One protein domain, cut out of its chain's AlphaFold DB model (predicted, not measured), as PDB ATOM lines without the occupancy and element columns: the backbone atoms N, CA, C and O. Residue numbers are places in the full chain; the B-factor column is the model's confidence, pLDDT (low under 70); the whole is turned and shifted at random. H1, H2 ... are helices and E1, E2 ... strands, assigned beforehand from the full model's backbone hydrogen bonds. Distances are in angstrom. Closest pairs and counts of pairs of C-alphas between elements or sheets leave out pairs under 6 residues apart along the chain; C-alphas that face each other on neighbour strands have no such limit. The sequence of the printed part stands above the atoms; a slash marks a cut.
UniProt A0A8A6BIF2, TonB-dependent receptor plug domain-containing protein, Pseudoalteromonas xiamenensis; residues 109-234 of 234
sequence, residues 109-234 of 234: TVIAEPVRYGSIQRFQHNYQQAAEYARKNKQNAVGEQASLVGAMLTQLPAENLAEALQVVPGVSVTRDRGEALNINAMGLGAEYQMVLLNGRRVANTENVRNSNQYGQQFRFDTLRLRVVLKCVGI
ATOM      1  N   THR A 109     159.487 159.869 122.585       75.19
ATOM      2  CA  THR A 109     158.727 158.619 122.617       75.19
ATOM      3  C   THR A 109     158.011 158.447 123.950       75.19
ATOM      4  O   THR A 109     158.631 158.469 125.011       75.19
ATOM      5  N   VAL A 110     156.708 158.182 123.910       66.56
ATOM      6  CA  VAL A 110     155.909 157.793 125.074       66.56
ATOM      7  C   VAL A 110     155.518 156.334 124.950       66.56
ATOM      8  O   VAL A 110     154.813 155.942 124.029       66.56
ATOM      9  N   ILE A 111     155.964 155.518 125.894       74.81
ATOM     10  CA  ILE A 111     155.713 154.086 125.956       74.81
ATOM     11  C   ILE A 111     154.750 153.815 127.097       74.81
ATOM     12  O   ILE A 111     155.028 154.114 128.257       74.81
ATOM     13  N   ALA A 112     153.618 153.225 126.759       62.75
ATOM     14  CA  ALA A 112     152.653 152.714 127.697       62.75
ATOM     15  C   ALA A 112     152.810 151.192 127.737       62.75
ATOM     16  O   ALA A 112     152.615 150.541 126.719       62.75
ATOM     17  N   GLU A 113     153.207 150.610 128.865       64.56
ATOM     18  CA  GLU A 113     153.409 149.158 128.980       64.56
ATOM     19  C   GLU A 113     152.333 148.520 129.866       64.56
ATOM     20  O   GLU A 113     151.945 149.096 130.894       64.56
ATOM     21  N   PRO A 114     151.836 147.318 129.505       52.09
ATOM     22  CA  PRO A 114     150.891 146.608 130.336       52.09
ATOM     23  C   PRO A 114     151.684 145.971 131.470       52.09
ATOM     24  O   PRO A 114     152.626 145.205 131.256       52.09
ATOM     25  N   VAL A 115     151.311 146.286 132.703       52.03
ATOM     26  CA  VAL A 115     152.041 145.758 133.850       52.03
ATOM     27  C   VAL A 115     151.780 144.254 133.953       52.03
ATOM     28  O   VAL A 115     150.630 143.826 134.057       52.03
ATOM     29  N   ARG A 116     152.838 143.432 133.909       53.31
ATOM     30  CA  ARG A 116     152.716 141.987 134.151       53.31
ATOM     31  C   ARG A 116     152.245 141.756 135.592       53.31
ATOM     32  O   ARG A 116     152.877 142.210 136.545       53.31
ATOM     33  N   TYR A 117     151.111 141.072 135.735       40.53
ATOM     34  CA  TYR A 117     150.462 140.754 137.008       40.53
ATOM     35  C   TYR A 117     151.402 139.921 137.896       40.53
ATOM     36  O   TYR A 117     151.620 138.743 137.641       40.53
ATOM     37  N   GLY A 118     151.995 140.561 138.907       50.19
ATOM     38  CA  GLY A 118     152.885 139.937 139.897       50.19
ATOM     39  C   GLY A 118     153.701 140.954 140.707       50.19
ATOM     40  O   GLY A 118     153.843 140.812 141.912       50.19
ATOM     41  N   SER A 119     154.149 142.047 140.079       53.19
ATOM     42  CA  SER A 119     154.927 143.128 140.726       53.19
ATOM     43  C   SER A 119     154.111 144.397 141.037       53.19
ATOM     44  O   SER A 119     154.617 145.343 141.640       53.19
ATOM     45  N   ILE A 120     152.834 144.429 140.635       53.00
ATOM     46  CA  ILE A 120     151.995 145.642 140.580       53.00
ATOM     47  C   ILE A 120     151.526 146.110 141.965       53.00
ATOM     48  O   ILE A 120     151.399 147.310 142.203       53.00
ATOM     49  N   GLN A 121     151.290 145.186 142.900       61.06
ATOM     50  CA  GLN A 121     150.730 145.524 144.214       61.06
ATOM     51  C   GLN A 121     151.649 146.453 145.018       61.06
ATOM     52  O   GLN A 121     151.149 147.360 145.688       61.06
ATOM     53  N   ARG A 122     152.978 146.279 144.892       67.81
ATOM     54  CA  ARG A 122     153.990 147.075 145.610       67.81
ATOM     55  C   ARG A 122     153.875 148.561 145.275       67.81
ATOM     56  O   ARG A 122     153.842 149.401 146.166       67.81
ATOM     57  N   PHE A 123     153.735 148.888 143.992       79.88
ATOM     58  CA  PHE A 123     153.709 150.281 143.547       79.88
ATOM     59  C   PHE A 123     152.306 150.880 143.485       79.88
ATOM     60  O   PHE A 123     152.196 152.091 143.387       79.88
ATOM     61  N   GLN A 124     151.236 150.082 143.543       79.44
ATOM     62  CA  GLN A 124     149.854 150.581 143.452       79.44
ATOM     63  C   GLN A 124     149.423 151.450 144.633       79.44
ATOM     64  O   GLN A 124     148.638 152.376 144.441       79.44
ATOM     65  N   HIS A 125     149.916 151.152 145.836       80.12
ATOM     66  CA  HIS A 125     149.420 151.771 147.069       80.12
ATOM     67  C   HIS A 125     150.426 152.730 147.713       80.12
ATOM     68  O   HIS A 125     150.027 153.623 148.456       80.12
ATOM     69  N   ASN A 126     151.723 152.578 147.426       86.12
ATOM     70  CA  ASN A 126     152.778 153.364 148.055       86.12
ATOM     71  C   ASN A 126     153.478 154.282 147.040       86.12
ATOM     72  O   ASN A 126     154.303 153.835 146.241       86.12
ATOM     73  N   TYR A 127     153.172 155.581 147.112       87.38
ATOM     74  CA  TYR A 127     153.774 156.602 146.250       87.38
ATOM     75  C   TYR A 127     155.291 156.694 146.406       87.38
ATOM     76  O   TYR A 127     155.989 156.832 145.407       87.38
ATOM     77  N   GLN A 128     155.817 156.571 147.630       90.00
ATOM     78  CA  GLN A 128     157.260 156.665 147.883       90.00
ATOM     79  C   GLN A 128     158.010 155.548 147.152       90.00
ATOM     80  O   GLN A 128     158.963 155.810 146.427       90.00
ATOM     81  N   GLN A 129     157.509 154.314 147.245       88.19
ATOM     82  CA  GLN A 129     158.100 153.172 146.542       88.19
ATOM     83  C   GLN A 129     158.007 153.316 145.017       88.19
ATOM     84  O   GLN A 129     158.946 152.973 144.300       88.19
ATOM     85  N   ALA A 130     156.884 153.831 144.508       86.19
ATOM     86  CA  ALA A 130     156.720 154.090 143.081       86.19
ATOM     87  C   ALA A 130     157.682 155.187 142.580       86.19
ATOM     88  O   ALA A 130     158.305 155.028 141.529       86.19
ATOM     89  N   ALA A 131     157.869 156.255 143.360       89.25
ATOM     90  CA  ALA A 131     158.795 157.342 143.054       89.25
ATOM     91  C   ALA A 131     160.262 156.888 143.100       89.25
ATOM     92  O   ALA A 131     161.041 157.231 142.210       89.25
ATOM     93  N   GLU A 132     160.647 156.072 144.083       89.75
ATOM     94  CA  GLU A 132     161.982 155.466 144.148       89.75
ATOM     95  C   GLU A 132     162.273 154.597 142.921       89.75
ATOM     96  O   GLU A 132     163.362 154.678 142.343       89.75
ATOM     97  N   TYR A 133     161.291 153.803 142.490       87.06
ATOM     98  CA  TYR A 133     161.393 152.987 141.286       87.06
ATOM     99  C   TYR A 133     161.556 153.850 140.026       87.06
ATOM    100  O   TYR A 133     162.481 153.629 139.242       87.06
ATOM    101  N   ALA A 134     160.725 154.883 139.858       86.50
ATOM    102  CA  ALA A 134     160.836 155.829 138.749       86.50
ATOM    103  C   ALA A 134     162.202 156.539 138.727       86.50
ATOM    104  O   ALA A 134     162.832 156.652 137.673       86.50
ATOM    105  N   ARG A 135     162.708 156.949 139.898       89.56
ATOM    106  CA  ARG A 135     164.033 157.564 140.051       89.56
ATOM    107  C   ARG A 135     165.144 156.607 139.635       89.56
ATOM    108  O   ARG A 135     166.038 157.002 138.894       89.56
ATOM    109  N   LYS A 136     165.077 155.346 140.067       88.56
ATOM    110  CA  LYS A 136     166.041 154.310 139.672       88.56
ATOM    111  C   LYS A 136     166.020 154.078 138.158       88.56
ATOM    112  O   LYS A 136     167.080 153.966 137.551       88.56
ATOM    113  N   ASN A 137     164.838 154.063 137.543       85.06
ATOM    114  CA  ASN A 137     164.705 153.957 136.091       85.06
ATOM    115  C   ASN A 137     165.334 155.149 135.364       85.06
ATOM    116  O   ASN A 137     166.002 154.936 134.360       85.06
ATOM    117  N   LYS A 138     165.167 156.374 135.881       85.94
ATOM    118  CA  LYS A 138     165.835 157.564 135.337       85.94
ATOM    119  C   LYS A 138     167.359 157.477 135.467       85.94
ATOM    120  O   LYS A 138     168.063 157.772 134.517       85.94
ATOM    121  N   GLN A 139     167.875 157.029 136.613       88.00
ATOM    122  CA  GLN A 139     169.323 156.901 136.839       88.00
ATOM    123  C   GLN A 139     170.004 155.872 135.929       88.00
ATOM    124  O   GLN A 139     171.178 156.029 135.612       88.00
ATOM    125  N   ASN A 140     169.288 154.815 135.549       85.56
ATOM    126  CA  ASN A 140     169.813 153.754 134.689       85.56
ATOM    127  C   ASN A 140     169.548 154.004 133.198       85.56
ATOM    128  O   ASN A 140     169.956 153.187 132.372       85.56
ATOM    129  N   ALA A 141     168.815 155.063 132.854       81.44
ATOM    130  CA  ALA A 141     168.508 155.382 131.473       81.44
ATOM    131  C   ALA A 141     169.740 155.960 130.770       81.44
ATOM    132  O   ALA A 141     170.512 156.724 131.350       81.44
ATOM    133  N   VAL A 142     169.899 155.598 129.501       81.69
ATOM    134  CA  VAL A 142     170.781 156.307 128.575       81.69
ATOM    135  C   VAL A 142     169.924 157.415 127.961       81.69
ATOM    136  O   VAL A 142     168.952 157.103 127.279       81.69
ATOM    137  N   GLY A 143     170.215 158.680 128.280       83.38
ATOM    138  CA  GLY A 143     169.416 159.842 127.851       83.38
ATOM    139  C   GLY A 143     168.417 160.358 128.900       83.38
ATOM    140  O   GLY A 143     168.447 159.957 130.068       83.38
ATOM    141  N   GLU A 144     167.533 161.277 128.493       83.69
ATOM    142  CA  GLU A 144     166.551 161.906 129.385       83.69
ATOM    143  C   GLU A 144     165.247 161.098 129.401       83.69
ATOM    144  O   GLU A 144     164.427 161.132 128.485       83.69
ATOM    145  N   GLN A 145     165.023 160.360 130.489       86.44
ATOM    146  CA  GLN A 145     163.833 159.530 130.652       86.44
ATOM    147  C   GLN A 145     163.068 159.876 131.929       86.44
ATOM    148  O   GLN A 145     163.647 160.051 133.005       86.44
ATOM    149  N   ALA A 146     161.740 159.848 131.839       86.81
ATOM    150  CA  ALA A 146     160.839 159.879 132.983       86.81
ATOM    151  C   ALA A 146     159.861 158.696 132.953       86.81
ATOM    152  O   ALA A 146     159.490 158.196 131.893       86.81
ATOM    153  N   SER A 147     159.435 158.227 134.125       86.31
ATOM    154  CA  SER A 147     158.487 157.118 134.245       86.31
ATOM    155  C   SER A 147     157.479 157.391 135.354       86.31
ATOM    156  O   SER A 147     157.847 157.897 136.411       86.31
ATOM    157  N   LEU A 148     156.218 157.045 135.103       85.25
ATOM    158  CA  LEU A 148     155.123 157.104 136.063       85.25
ATOM    159  C   LEU A 148     154.548 155.701 136.259       85.25
ATOM    160  O   LEU A 148     154.193 155.016 135.296       85.25
ATOM    161  N   VAL A 149     154.458 155.271 137.518       83.44
ATOM    162  CA  VAL A 149     154.097 153.894 137.878       83.44
ATOM    163  C   VAL A 149     153.104 153.877 139.035       83.44
ATOM    164  O   VAL A 149     153.280 154.585 140.024       83.44
ATOM    165  N   GLY A 150     152.079 153.026 138.932       84.44
ATOM    166  CA  GLY A 150     151.180 152.684 140.040       84.44
ATOM    167  C   GLY A 150     150.563 153.903 140.732       84.44
ATOM    168  O   GLY A 150     149.840 154.675 140.106       84.44
ATOM    169  N   ALA A 151     150.879 154.069 142.018       86.06
ATOM    170  CA  ALA A 151     150.422 155.140 142.897       86.06
ATOM    171  C   ALA A 151     150.720 156.539 142.345       86.06
ATOM    172  O   ALA A 151     149.950 157.458 142.600       86.06
ATOM    173  N   MET A 152     151.785 156.708 141.550       85.06
ATOM    174  CA  MET A 152     152.085 157.999 140.920       85.06
ATOM    175  C   MET A 152     151.028 158.425 139.899       85.06
ATOM    176  O   MET A 152     150.903 159.609 139.640       85.06
ATOM    177  N   LEU A 153     150.276 157.486 139.321       81.81
ATOM    178  CA  LEU A 153     149.194 157.786 138.381       81.81
ATOM    179  C   LEU A 153     147.834 157.833 139.070       81.81
ATOM    180  O   LEU A 153     146.981 158.625 138.688       81.81
ATOM    181  N   THR A 154     147.617 156.979 140.072       78.94
ATOM    182  CA  THR A 154     146.304 156.830 140.715       78.94
ATOM    183  C   THR A 154     146.055 157.820 141.847       78.94
ATOM    184  O   THR A 154     144.896 158.080 142.158       78.94
ATOM    185  N   GLN A 155     147.103 158.353 142.484       81.88
ATOM    186  CA  GLN A 155     146.962 159.309 143.592       81.88
ATOM    187  C   GLN A 155     146.922 160.770 143.130       81.88
ATOM    188  O   GLN A 155     146.631 161.651 143.937       81.88
ATOM    189  N   LEU A 156     147.194 161.040 141.851       76.50
ATOM    190  CA  LEU A 156     147.035 162.376 141.294       76.50
ATOM    191  C   LEU A 156     145.553 162.634 140.992       76.50
ATOM    192  O   LEU A 156     144.906 161.776 140.387       76.50
ATOM    193  N   PRO A 157     145.005 163.804 141.370       74.94
ATOM    194  CA  PRO A 157     143.650 164.201 141.007       74.94
ATOM    195  C   PRO A 157     143.617 164.606 139.526       74.94
ATOM    196  O   PRO A 157     143.566 165.785 139.191       74.94
ATOM    197  N   ALA A 158     143.707 163.621 138.639       79.62
ATOM    198  CA  ALA A 158     143.702 163.802 137.197       79.62
ATOM    199  C   ALA A 158     142.415 163.224 136.604       79.62
ATOM    200  O   ALA A 158     142.053 162.081 136.886       79.62
ATOM    201  N   GLU A 159     141.733 163.997 135.759       80.06
ATOM    202  CA  GLU A 159     140.529 163.522 135.063       80.06
ATOM    203  C   GLU A 159     140.868 162.523 133.948       80.06
ATOM    204  O   GLU A 159     140.101 161.600 133.670       80.06
ATOM    205  N   ASN A 160     142.042 162.672 133.334       82.00
ATOM    206  CA  ASN A 160     142.516 161.815 132.258       82.00
ATOM    207  C   ASN A 160     144.041 161.622 132.301       82.00
ATOM    208  O   ASN A 160     144.750 162.164 133.153       82.00
ATOM    209  N   LEU A 161     144.548 160.815 131.370       84.75
ATOM    210  CA  LEU A 161     145.955 160.444 131.330       84.75
ATOM    211  C   LEU A 161     146.882 161.612 130.952       84.75
ATOM    212  O   LEU A 161     147.984 161.692 131.489       84.75
ATOM    213  N   ALA A 162     146.447 162.528 130.081       87.56
ATOM    214  CA  ALA A 162     147.228 163.721 129.744       87.56
ATOM    215  C   ALA A 162     147.404 164.635 130.962       87.56
ATOM    216  O   ALA A 162     148.496 165.151 131.192       87.56
ATOM    217  N   GLU A 163     146.365 164.791 131.782       87.00
ATOM    218  CA  GLU A 163     146.435 165.596 133.002       87.00
ATOM    219  C   GLU A 163     147.418 164.988 134.015       87.00
ATOM    220  O   GLU A 163     148.266 165.695 134.556       87.00
ATOM    221  N   ALA A 164     147.395 163.661 134.191       86.56
ATOM    222  CA  ALA A 164     148.354 162.961 135.048       86.56
ATOM    223  C   ALA A 164     149.811 163.104 134.564       86.56
ATOM    224  O   ALA A 164     150.737 163.138 135.375       86.56
ATOM    225  N   LEU A 165     150.024 163.212 133.248       88.06
ATOM    226  CA  LEU A 165     151.354 163.333 132.651       88.06
ATOM    227  C   LEU A 165     152.031 164.687 132.898       88.06
ATOM    228  O   LEU A 165     153.248 164.761 132.769       88.06
ATOM    229  N   GLN A 166     151.306 165.727 133.320       87.81
ATOM    230  CA  GLN A 166     151.903 167.037 133.643       87.81
ATOM    231  C   GLN A 166     152.871 166.997 134.828       87.81
ATOM    232  O   GLN A 166     153.679 167.906 134.999       87.81
ATOM    233  N   VAL A 167     152.818 165.943 135.645       86.69
ATOM    234  CA  VAL A 167     153.802 165.728 136.713       86.69
ATOM    235  C   VAL A 167     155.192 165.421 136.154       86.69
ATOM    236  O   VAL A 167     156.191 165.634 136.842       86.69
ATOM    237  N   VAL A 168     155.285 164.941 134.912       87.56
ATOM    238  CA  VAL A 168     156.572 164.726 134.255       87.56
ATOM    239  C   VAL A 168     157.183 166.080 133.873       87.56
ATOM    240  O   VAL A 168     156.569 166.837 133.119       87.56
ATOM    241  N   PRO A 169     158.408 166.397 134.332       86.56
ATOM    242  CA  PRO A 169     159.089 167.621 133.929       86.56
ATOM    243  C   PRO A 169     159.258 167.699 132.410       86.56
ATOM    244  O   PRO A 169     159.622 166.714 131.771       86.56
ATOM    245  N   GLY A 170     159.013 168.879 131.841       87.38
ATOM    246  CA  GLY A 170     159.105 169.093 130.395       87.38
ATOM    247  C   GLY A 170     157.876 168.628 129.610       87.38
ATOM    248  O   GLY A 170     157.855 168.803 128.396       87.38
ATOM    249  N   VAL A 171     156.843 168.093 130.269       89.62
ATOM    250  CA  VAL A 171     155.551 167.792 129.645       89.62
ATOM    251  C   VAL A 171     154.562 168.922 129.911       89.62
ATOM    252  O   VAL A 171     154.418 169.414 131.026       89.62
ATOM    253  N   SER A 172     153.853 169.325 128.865       91.56
ATOM    254  CA  SER A 172     152.717 170.241 128.920       91.56
ATOM    255  C   SER A 172     151.532 169.619 128.185       91.56
ATOM    256  O   SER A 172     151.699 168.637 127.465       91.56
ATOM    257  N   VAL A 173     150.327 170.155 128.369       90.12
ATOM    258  CA  VAL A 173     149.120 169.634 127.710       90.12
ATOM    259  C   VAL A 173     148.451 170.688 126.849       90.12
ATOM    260  O   VAL A 173     148.435 171.872 127.188       90.12
ATOM    261  N   THR A 174     147.832 170.230 125.766       88.38
ATOM    262  CA  THR A 174     146.922 171.038 124.956       88.38
ATOM    263  C   THR A 174     145.489 170.671 125.315       88.38
ATOM    264  O   THR A 174     145.136 169.489 125.368       88.38
ATOM    265  N   ARG A 175     144.665 171.689 125.583       87.38
ATOM    266  CA  ARG A 175     143.277 171.523 126.024       87.38
ATOM    267  C   ARG A 175     142.298 171.890 124.918       87.38
ATOM    268  O   ARG A 175     142.494 172.894 124.239       87.38
ATOM    269  N   ASP A 176     141.217 171.127 124.809       84.56
ATOM    270  CA  ASP A 176     140.028 171.504 124.044       84.56
ATOM    271  C   ASP A 176     138.819 171.471 124.979       84.56
ATOM    272  O   ASP A 176     138.613 170.509 125.714       84.56
ATOM    273  N   ARG A 177     138.043 172.558 125.002       86.56
ATOM    274  CA  ARG A 177     136.865 172.728 125.880       86.56
ATOM    275  C   ARG A 177     137.097 172.405 127.368       86.56
ATOM    276  O   ARG A 177     136.154 172.064 128.069       86.56
ATOM    277  N   GLY A 178     138.327 172.568 127.854       83.94
ATOM    278  CA  GLY A 178     138.697 172.320 129.252       83.94
ATOM    279  C   GLY A 178     139.292 170.936 129.522       83.94
ATOM    280  O   GLY A 178     139.917 170.767 130.562       83.94
ATOM    281  N   GLU A 179     139.207 169.995 128.581       84.62
ATOM    282  CA  GLU A 179     139.804 168.662 128.713       84.62
ATOM    283  C   GLU A 179     141.195 168.620 128.069       84.62
ATOM    284  O   GLU A 179     141.394 169.085 126.944       84.62
ATOM    285  N   ALA A 180     142.179 168.053 128.772       88.19
ATOM    286  CA  ALA A 180     143.509 167.813 128.217       88.19
ATOM    287  C   ALA A 180     143.458 166.662 127.201       88.19
ATOM    288  O   ALA A 180     143.224 165.519 127.583       88.19
ATOM    289  N   LEU A 181     143.671 166.952 125.917       85.56
ATOM    290  CA  LEU A 181     143.578 165.943 124.854       85.56
ATOM    291  C   LEU A 181     144.945 165.377 124.474       85.56
ATOM    292  O   LEU A 181     145.104 164.164 124.347       85.56
ATOM    293  N   ASN A 182     145.926 166.264 124.322       87.69
ATOM    294  CA  ASN A 182     147.249 165.945 123.797       87.69
ATOM    295  C   ASN A 182     148.333 166.433 124.758       87.69
ATOM    296  O   ASN A 182     148.105 167.360 125.542       87.69
ATOM    297  N   ILE A 183     149.528 165.860 124.645       89.00
ATOM    298  CA  ILE A 183     150.708 166.297 125.391       89.00
ATOM    299  C   ILE A 183     151.741 166.906 124.437       89.00
ATOM    300  O   ILE A 183     151.900 166.449 123.311       89.00
ATOM    301  N   ASN A 184     152.475 167.908 124.903       89.00
ATOM    302  CA  ASN A 184     153.680 168.426 124.259       89.00
ATOM    303  C   ASN A 184     154.858 168.125 125.188       89.00
ATOM    304  O   ASN A 184     154.745 168.333 126.396       89.00
ATOM    305  N   ALA A 185     155.977 167.660 124.654       87.19
ATOM    306  CA  ALA A 185     157.104 167.186 125.444       87.19
ATOM    307  C   ALA A 185     158.379 167.897 125.000       87.19
ATOM    308  O   ALA A 185     158.651 167.995 123.810       87.19
ATOM    309  N   MET A 186     159.132 168.440 125.955       85.38
ATOM    310  CA  MET A 186     160.343 169.235 125.717       85.38
ATOM    311  C   MET A 186     160.135 170.393 124.724       85.38
ATOM    312  O   MET A 186     161.035 170.769 123.982       85.38
ATOM    313  N   GLY A 187     158.930 170.971 124.698       86.00
ATOM    314  CA  GLY A 187     158.562 172.037 123.758       86.00
ATOM    315  C   GLY A 187     158.189 171.556 122.350       86.00
ATOM    316  O   GLY A 187     157.778 172.378 121.533       86.00
ATOM    317  N   LEU A 188     158.262 170.252 122.074       86.56
ATOM    318  CA  LEU A 188     157.808 169.649 120.824       86.56
ATOM    319  C   LEU A 188     156.312 169.336 120.887       86.56
ATOM    320  O   LEU A 188     155.823 168.727 121.849       86.56
ATOM    321  N   GLY A 189     155.595 169.759 119.845       85.56
ATOM    322  CA  GLY A 189     154.166 169.504 119.675       85.56
ATOM    323  C   GLY A 189     153.830 168.013 119.612       85.56
ATOM    324  O   GLY A 189     154.689 167.173 119.332       85.56
ATOM    325  N   ALA A 190     152.570 167.685 119.888       83.50
ATOM    326  CA  ALA A 190     152.054 166.316 119.885       83.50
ATOM    327  C   ALA A 190     152.264 165.580 118.548       83.50
ATOM    328  O   ALA A 190     152.356 164.358 118.530       83.50
ATOM    329  N   GLU A 191     152.363 166.316 117.440       81.12
ATOM    330  CA  GLU A 191     152.598 165.801 116.093       81.12
ATOM    331  C   GLU A 191     154.015 165.248 115.859       81.12
ATOM    332  O   GLU A 191     154.235 164.533 114.880       81.12
ATOM    333  N   TYR A 192     154.962 165.572 116.748       83.00
ATOM    334  CA  TYR A 192     156.360 165.120 116.712       83.00
ATOM    335  C   TYR A 192     156.653 164.043 117.760       83.00
ATOM    336  O   TYR A 192     157.805 163.846 118.145       83.00
ATOM    337  N   GLN A 193     155.617 163.382 118.277       80.81
ATOM    338  CA  GLN A 193     155.757 162.386 119.332       80.81
ATOM    339  C   GLN A 193     155.332 161.006 118.854       80.81
ATOM    340  O   GLN A 193     154.261 160.819 118.273       80.81
ATOM    341  N   MET A 194     156.125 159.999 119.207       83.62
ATOM    342  CA  MET A 194     155.727 158.609 119.046       83.62
ATOM    343  C   MET A 194     155.044 158.118 120.317       83.62
ATOM    344  O   MET A 194     155.699 157.908 121.334       83.62
ATOM    345  N   VAL A 195     153.745 157.829 120.244       84.56
ATOM    346  CA  VAL A 195     153.039 157.146 121.337       84.56
ATOM    347  C   VAL A 195     152.895 155.659 121.029       84.56
ATOM    348  O   VAL A 195     152.286 155.259 120.032       84.56
ATOM    349  N   LEU A 196     153.455 154.838 121.910       84.38
ATOM    350  CA  LEU A 196     153.406 153.386 121.900       84.38
ATOM    351  C   LEU A 196     152.497 152.899 123.031       84.38
ATOM    352  O   LEU A 196     152.668 153.287 124.180       84.38
ATOM    353  N   LEU A 197     151.586 151.985 122.725       83.19
ATOM    354  CA  LEU A 197     150.844 151.188 123.693       83.19
ATOM    355  C   LEU A 197     151.241 149.727 123.536       83.19
ATOM    356  O   LEU A 197     151.081 149.122 122.479       83.19
ATOM    357  N   ASN A 198     151.769 149.155 124.605       78.88
ATOM    358  CA  ASN A 198     152.331 147.817 124.677       78.88
ATOM    359  C   ASN A 198     153.361 147.576 123.558       78.88
ATOM    360  O   ASN A 198     153.343 146.538 122.900       78.88
ATOM    361  N   GLY A 199     154.201 148.584 123.288       80.31
ATOM    362  CA  GLY A 199     155.190 148.564 122.205       80.31
ATOM    363  C   GLY A 199     154.622 148.761 120.794       80.31
ATOM    364  O   GLY A 199     155.368 148.676 119.824       80.31
ATOM    365  N   ARG A 200     153.318 149.028 120.638       81.31
ATOM    366  CA  ARG A 200     152.673 149.253 119.334       81.31
ATOM    367  C   ARG A 200     152.288 150.714 119.184       81.31
ATOM    368  O   ARG A 200     151.657 151.270 120.074       81.31
ATOM    369  N   ARG A 201     152.621 151.331 118.052       83.00
ATOM    370  CA  ARG A 201     152.246 152.723 117.777       83.00
ATOM    371  C   ARG A 201     150.724 152.872 117.752       83.00
ATOM    372  O   ARG A 201     150.047 152.123 117.049       83.00
ATOM    373  N   VAL A 202     150.211 153.820 118.533       80.75
ATOM    374  CA  VAL A 202     148.770 154.119 118.640       80.75
ATOM    375  C   VAL A 202     148.396 155.502 118.125       80.75
ATOM    376  O   VAL A 202     147.215 155.751 117.902       80.75
ATOM    377  N   ALA A 203     149.375 156.379 117.894       72.88
ATOM    378  CA  ALA A 203     149.141 157.658 117.237       72.88
ATOM    379  C   ALA A 203     148.679 157.424 115.790       72.88
ATOM    380  O   ALA A 203     149.379 156.795 114.991       72.88
ATOM    381  N   ASN A 204     147.488 157.912 115.468       64.06
ATOM    382  CA  ASN A 204     146.949 157.963 114.120       64.06
ATOM    383  C   ASN A 204     147.110 159.385 113.568       64.06
ATOM    384  O   ASN A 204     147.091 160.364 114.309       64.06
ATOM    385  N   THR A 205     147.290 159.514 112.254       59.31
ATOM    386  CA  THR A 205     147.193 160.819 111.591       59.31
ATOM    387  C   THR A 205     145.767 161.328 111.784       59.31
ATOM    388  O   THR A 205     144.829 160.769 111.212       59.31
ATOM    389  N   GLU A 206     145.580 162.342 112.626       57.56
ATOM    390  CA  GLU A 206     144.258 162.915 112.856       57.56
ATOM    391  C   GLU A 206     144.009 164.028 111.840       57.56
ATOM    392  O   GLU A 206     144.675 165.061 111.825       57.56
ATOM    393  N   ASN A 207     143.019 163.820 110.973       53.88
ATOM    394  CA  ASN A 207     142.541 164.869 110.088       53.88
ATOM    395  C   ASN A 207     141.629 165.790 110.910       53.88
ATOM    396  O   ASN A 207     140.437 165.520 111.081       53.88
ATOM    397  N   VAL A 208     142.200 166.851 111.480       52.16
ATOM    398  CA  VAL A 208     141.422 167.875 112.187       52.16
ATOM    399  C   VAL A 208     140.415 168.479 111.195       52.16
ATOM    400  O   VAL A 208     140.697 168.613 110.005       52.16
ATOM    401  N   ARG A 209     139.205 168.816 111.669       58.84
ATOM    402  CA  ARG A 209     138.015 169.249 110.888       58.84
ATOM    403  C   ARG A 209     138.209 170.457 109.940       58.84
ATOM    404  O   ARG A 209     137.229 170.934 109.380       58.84
ATOM    405  N   ASN A 210     139.426 170.958 109.760       56.44
ATOM    406  CA  ASN A 210     139.791 172.099 108.923       56.44
ATOM    407  C   ASN A 210     140.651 171.740 107.695       56.44
ATOM    408  O   ASN A 210     141.240 172.642 107.110       56.44
ATOM    409  N   SER A 211     140.721 170.466 107.283       56.09
ATOM    410  CA  SER A 211     141.444 170.032 106.067       56.09
ATOM    411  C   SER A 211     142.962 170.254 106.092       56.09
ATOM    412  O   SER A 211     143.618 170.069 105.066       56.09
ATOM    413  N   ASN A 212     143.538 170.582 107.249       54.53
ATOM    414  CA  ASN A 212     144.982 170.601 107.425       54.53
ATOM    415  C   ASN A 212     145.444 169.212 107.878       54.53
ATOM    416  O   ASN A 212     145.006 168.705 108.910       54.53
ATOM    417  N   GLN A 213     146.337 168.606 107.092       55.94
ATOM    418  CA  GLN A 213     147.010 167.359 107.446       55.94
ATOM    419  C   GLN A 213     148.022 167.642 108.558       55.94
ATOM    420  O   GLN A 213     149.173 167.973 108.279       55.94
ATOM    421  N   TYR A 214     147.600 167.552 109.814       59.03
ATOM    422  CA  TYR A 214     148.551 167.498 110.919       59.03
ATOM    423  C   TYR A 214     148.965 166.049 111.171       59.03
ATOM    424  O   TYR A 214     148.239 165.115 110.832       59.03
ATOM    425  N   GLY A 215     150.200 165.897 111.651       62.28
ATOM    426  CA  GLY A 215     150.927 164.638 111.775       62.28
ATOM    427  C   GLY A 215     150.295 163.608 112.714       62.28
ATOM    428  O   GLY A 215     149.097 163.592 112.988       62.28
ATOM    429  N   GLN A 216     151.118 162.675 113.175       71.44
ATOM    430  CA  GLN A 216     150.673 161.589 114.044       71.44
ATOM    431  C   GLN A 216     150.469 162.162 115.451       71.44
ATOM    432  O   GLN A 216     151.448 162.498 116.101       71.44
ATOM    433  N   GLN A 217     149.225 162.291 115.917       79.50
ATOM    434  CA  GLN A 217     148.929 162.721 117.288       79.50
ATOM    435  C   GLN A 217     148.101 161.656 118.004       79.50
ATOM    436  O   GLN A 217     147.344 160.914 117.378       79.50
ATOM    437  N   PHE A 218     148.259 161.551 119.322       84.38
ATOM    438  CA  PHE A 218     147.492 160.611 120.132       84.38
ATOM    439  C   PHE A 218     146.657 161.342 121.177       84.38
ATOM    440  O   PHE A 218     147.166 162.154 121.949       84.38
ATOM    441  N   ARG A 219     145.377 160.980 121.211       85.06
ATOM    442  CA  ARG A 219     144.361 161.533 122.096       85.06
ATOM    443  C   ARG A 219     144.256 160.733 123.394       85.06
ATOM    444  O   ARG A 219     143.777 159.594 123.416       85.06
ATOM    445  N   PHE A 220     144.719 161.334 124.484       83.88
ATOM    446  CA  PHE A 220     144.843 160.701 125.800       83.88
ATOM    447  C   PHE A 220     143.522 160.615 126.577       83.88
ATOM    448  O   PHE A 220     143.451 159.868 127.554       83.88
ATOM    449  N   ASP A 221     142.465 161.297 126.129       79.81
ATOM    450  CA  ASP A 221     141.100 161.162 126.656       79.81
ATOM    451  C   ASP A 221     140.521 159.750 126.451       79.81
ATOM    452  O   ASP A 221     139.627 159.318 127.177       79.81
ATOM    453  N   THR A 222     141.077 158.983 125.508       77.38
ATOM    454  CA  THR A 222     140.645 157.605 125.230       77.38
ATOM    455  C   THR A 222     141.187 156.567 126.222       77.38
ATOM    456  O   THR A 222     140.644 155.460 126.315       77.38
ATOM    457  N   LEU A 223     142.236 156.892 126.992       74.12
ATOM    458  CA  LEU A 223     142.901 155.957 127.903       74.12
ATOM    459  C   LEU A 223     142.519 156.209 129.366       74.12
ATOM    460  O   LEU A 223     142.632 157.314 129.890       74.12
ATOM    461  N   ARG A 224     142.134 155.137 130.069       66.19
ATOM    462  CA  ARG A 224     141.873 155.169 131.518       66.19
ATOM    463  C   ARG A 224     143.179 155.053 132.327       66.19
ATOM    464  O   ARG A 224     144.108 154.368 131.906       66.19
ATOM    465  N   LEU A 225     143.203 155.642 133.531       62.62
ATOM    466  CA  LEU A 225     144.348 155.785 134.463       62.62
ATOM    467  C   LEU A 225     144.908 154.475 135.083       62.62
ATOM    468  O   LEU A 225     145.118 154.382 136.288       62.62
ATOM    469  N   ARG A 226     145.175 153.423 134.299       62.41
ATOM    470  CA  ARG A 226     145.717 152.143 134.821       62.41
ATOM    471  C   ARG A 226     146.934 151.601 134.068       62.41
ATOM    472  O   ARG A 226     147.252 150.421 134.185       62.41
ATOM    473  N   VAL A 227     147.606 152.428 133.282       60.94
ATOM    474  CA  VAL A 227     148.708 151.994 132.411       60.94
ATOM    475  C   VAL A 227     150.017 152.583 132.913       60.94
ATOM    476  O   VAL A 227     150.023 153.732 133.324       60.94
ATOM    477  N   VAL A 228     151.118 151.827 132.899       61.72
ATOM    478  CA  VAL A 228     152.440 152.391 133.220       61.72
ATOM    479  C   VAL A 228     152.929 153.197 132.034       61.72
ATOM    480  O   VAL A 228     152.881 152.704 130.912       61.72
ATOM    481  N   LEU A 229     153.419 154.407 132.295       68.00
ATOM    482  CA  LEU A 229     153.904 155.313 131.263       68.00
ATOM    483  C   LEU A 229     155.390 155.608 131.435       68.00
ATOM    484  O   LEU A 229     155.888 155.818 132.544       68.00
ATOM    485  N   LYS A 230     156.097 155.661 130.312       73.19
ATOM    486  CA  LYS A 230     157.506 156.014 130.212       73.19
ATOM    487  C   LYS A 230     157.676 157.011 129.072       73.19
ATOM    488  O   LYS A 230     157.346 156.694 127.940       73.19
ATOM    489  N   CYS A 231     158.179 158.200 129.371       67.94
ATOM    490  CA  CYS A 231     158.552 159.196 128.367       67.94
ATOM    491  C   CYS A 231     160.069 159.148 128.186       67.94
ATOM    492  O   CYS A 231     160.806 159.171 129.173       67.94
ATOM    493  N   VAL A 232     160.522 159.055 126.943       72.94
ATOM    494  CA  VAL A 232     161.928 159.005 126.548       72.94
ATOM    495  C   VAL A 232     162.172 160.171 125.598       72.94
ATOM    496  O   VAL A 232     161.589 160.207 124.516       72.94
ATOM    497  N   GLY A 233     162.997 161.121 126.027       61.91
ATOM    498  CA  GLY A 233     163.691 162.050 125.143       61.91
ATOM    499  C   GLY A 233     165.084 161.489 124.874       61.91
ATOM    500  O   GLY A 233     165.760 161.061 125.814       61.91
ATOM    501  N   ILE A 234     165.455 161.406 123.600       51.56
ATOM    502  CA  ILE A 234     166.770 160.920 123.166       51.56
ATOM    503  C   ILE A 234     167.779 162.057 123.296       51.56
ATOM    504  O   ILE A 234     167.418 163.170 122.861       51.56
TER     505      ILE A 234
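Overview. This is residues 109 to 234 of the 234 residues of the protein "TonB-dependent receptor plug domain-containing protein" of Pseudoalteromonas xiamenensis (UniProt A0A8A6BIF2). A twisted four-stranded sheet, E2 E8 E1 E5, has the helix H2 beside its E2 edge, with H1 and H3 gathered at one end of H2. Short H4 lies near the middle, between the sheet and the hairpin E3-E4, while a second hairpin, E6-E7, makes the far end of the long axis. The 126 printed residues hold four named helices and eight named strands, in the order E1 H1 H2 E2 H3 H4 E3 E4 E5 E6 E7 E8. The main sheet is mixed, the class is mixed, and the whole is compact, with a radius of gyration of the C-alphas of 14.6 A and spans of 47 by 31 by 24 A.

Arrangement. Start at E1, residues 109 to 113, an inner strand. It is parallel to edge strand E5, residues 193 to 197, with N 110 and O 194 at 2.8 A, and antiparallel to E8, residues 228 to 233, with N 111 and O 230 at 2.7 A. E8 is also antiparallel to edge strand E2, residues 144 to 148, with N 146 and O 231 at 2.9 A. H2, residues 127 to 139, is on one face of this sheet, giving two layers, helix and sheet; its height is 5.0 A, and it is only just over none of the strands, with 2 C-alphas falling on E2. H1, residues 120 to 125, touches H2 only at the corner, C-alphas 123 and 130 being closest at 4.9 A. H3, residues 151 to 154, touches H2 at C-alphas 127 and 151, 5.0 A apart. H4, residues 161 to 165, only grazes the sheet. The hairpin E3, residues 171 to 176, and E4, residues 179 to 185, has N 172 and O 184 at 2.8 A; C-alphas 162 of H4 and 180 of E4 are their closest, 5.7 A apart. In the hairpin E6, residues 204 to 207, and E7, residues 213 to 217, N 217 and O 204 are 3.3 A apart. Every O i to N i+4 pair is within hydrogen-bond range in H2 and H4; H1 has 1 of 2, and H3 is too short for one.

Along the chain. Find C-alpha 109 of E1 at (158.727, 158.619, 122.617). H2 runs 18.2 A from C-alpha 127 at (153.774, 156.602, 146.250). Further on, E3 measures 16.9 A and E4 17.7 A. E8 covers 16.9 A and ends at C-alpha 233, (163.691, 162.050, 125.143).

Size, cuts and confidence. The C-alphas farthest apart, of Arg 122 and Ser 211, are 47.4 A apart. The printed part has no cut, and no link is long. Mean pLDDT of the printed part is 77.2; look for values under 70 at residues 112 to 122, 204 to 215 and 224 to 229, among others.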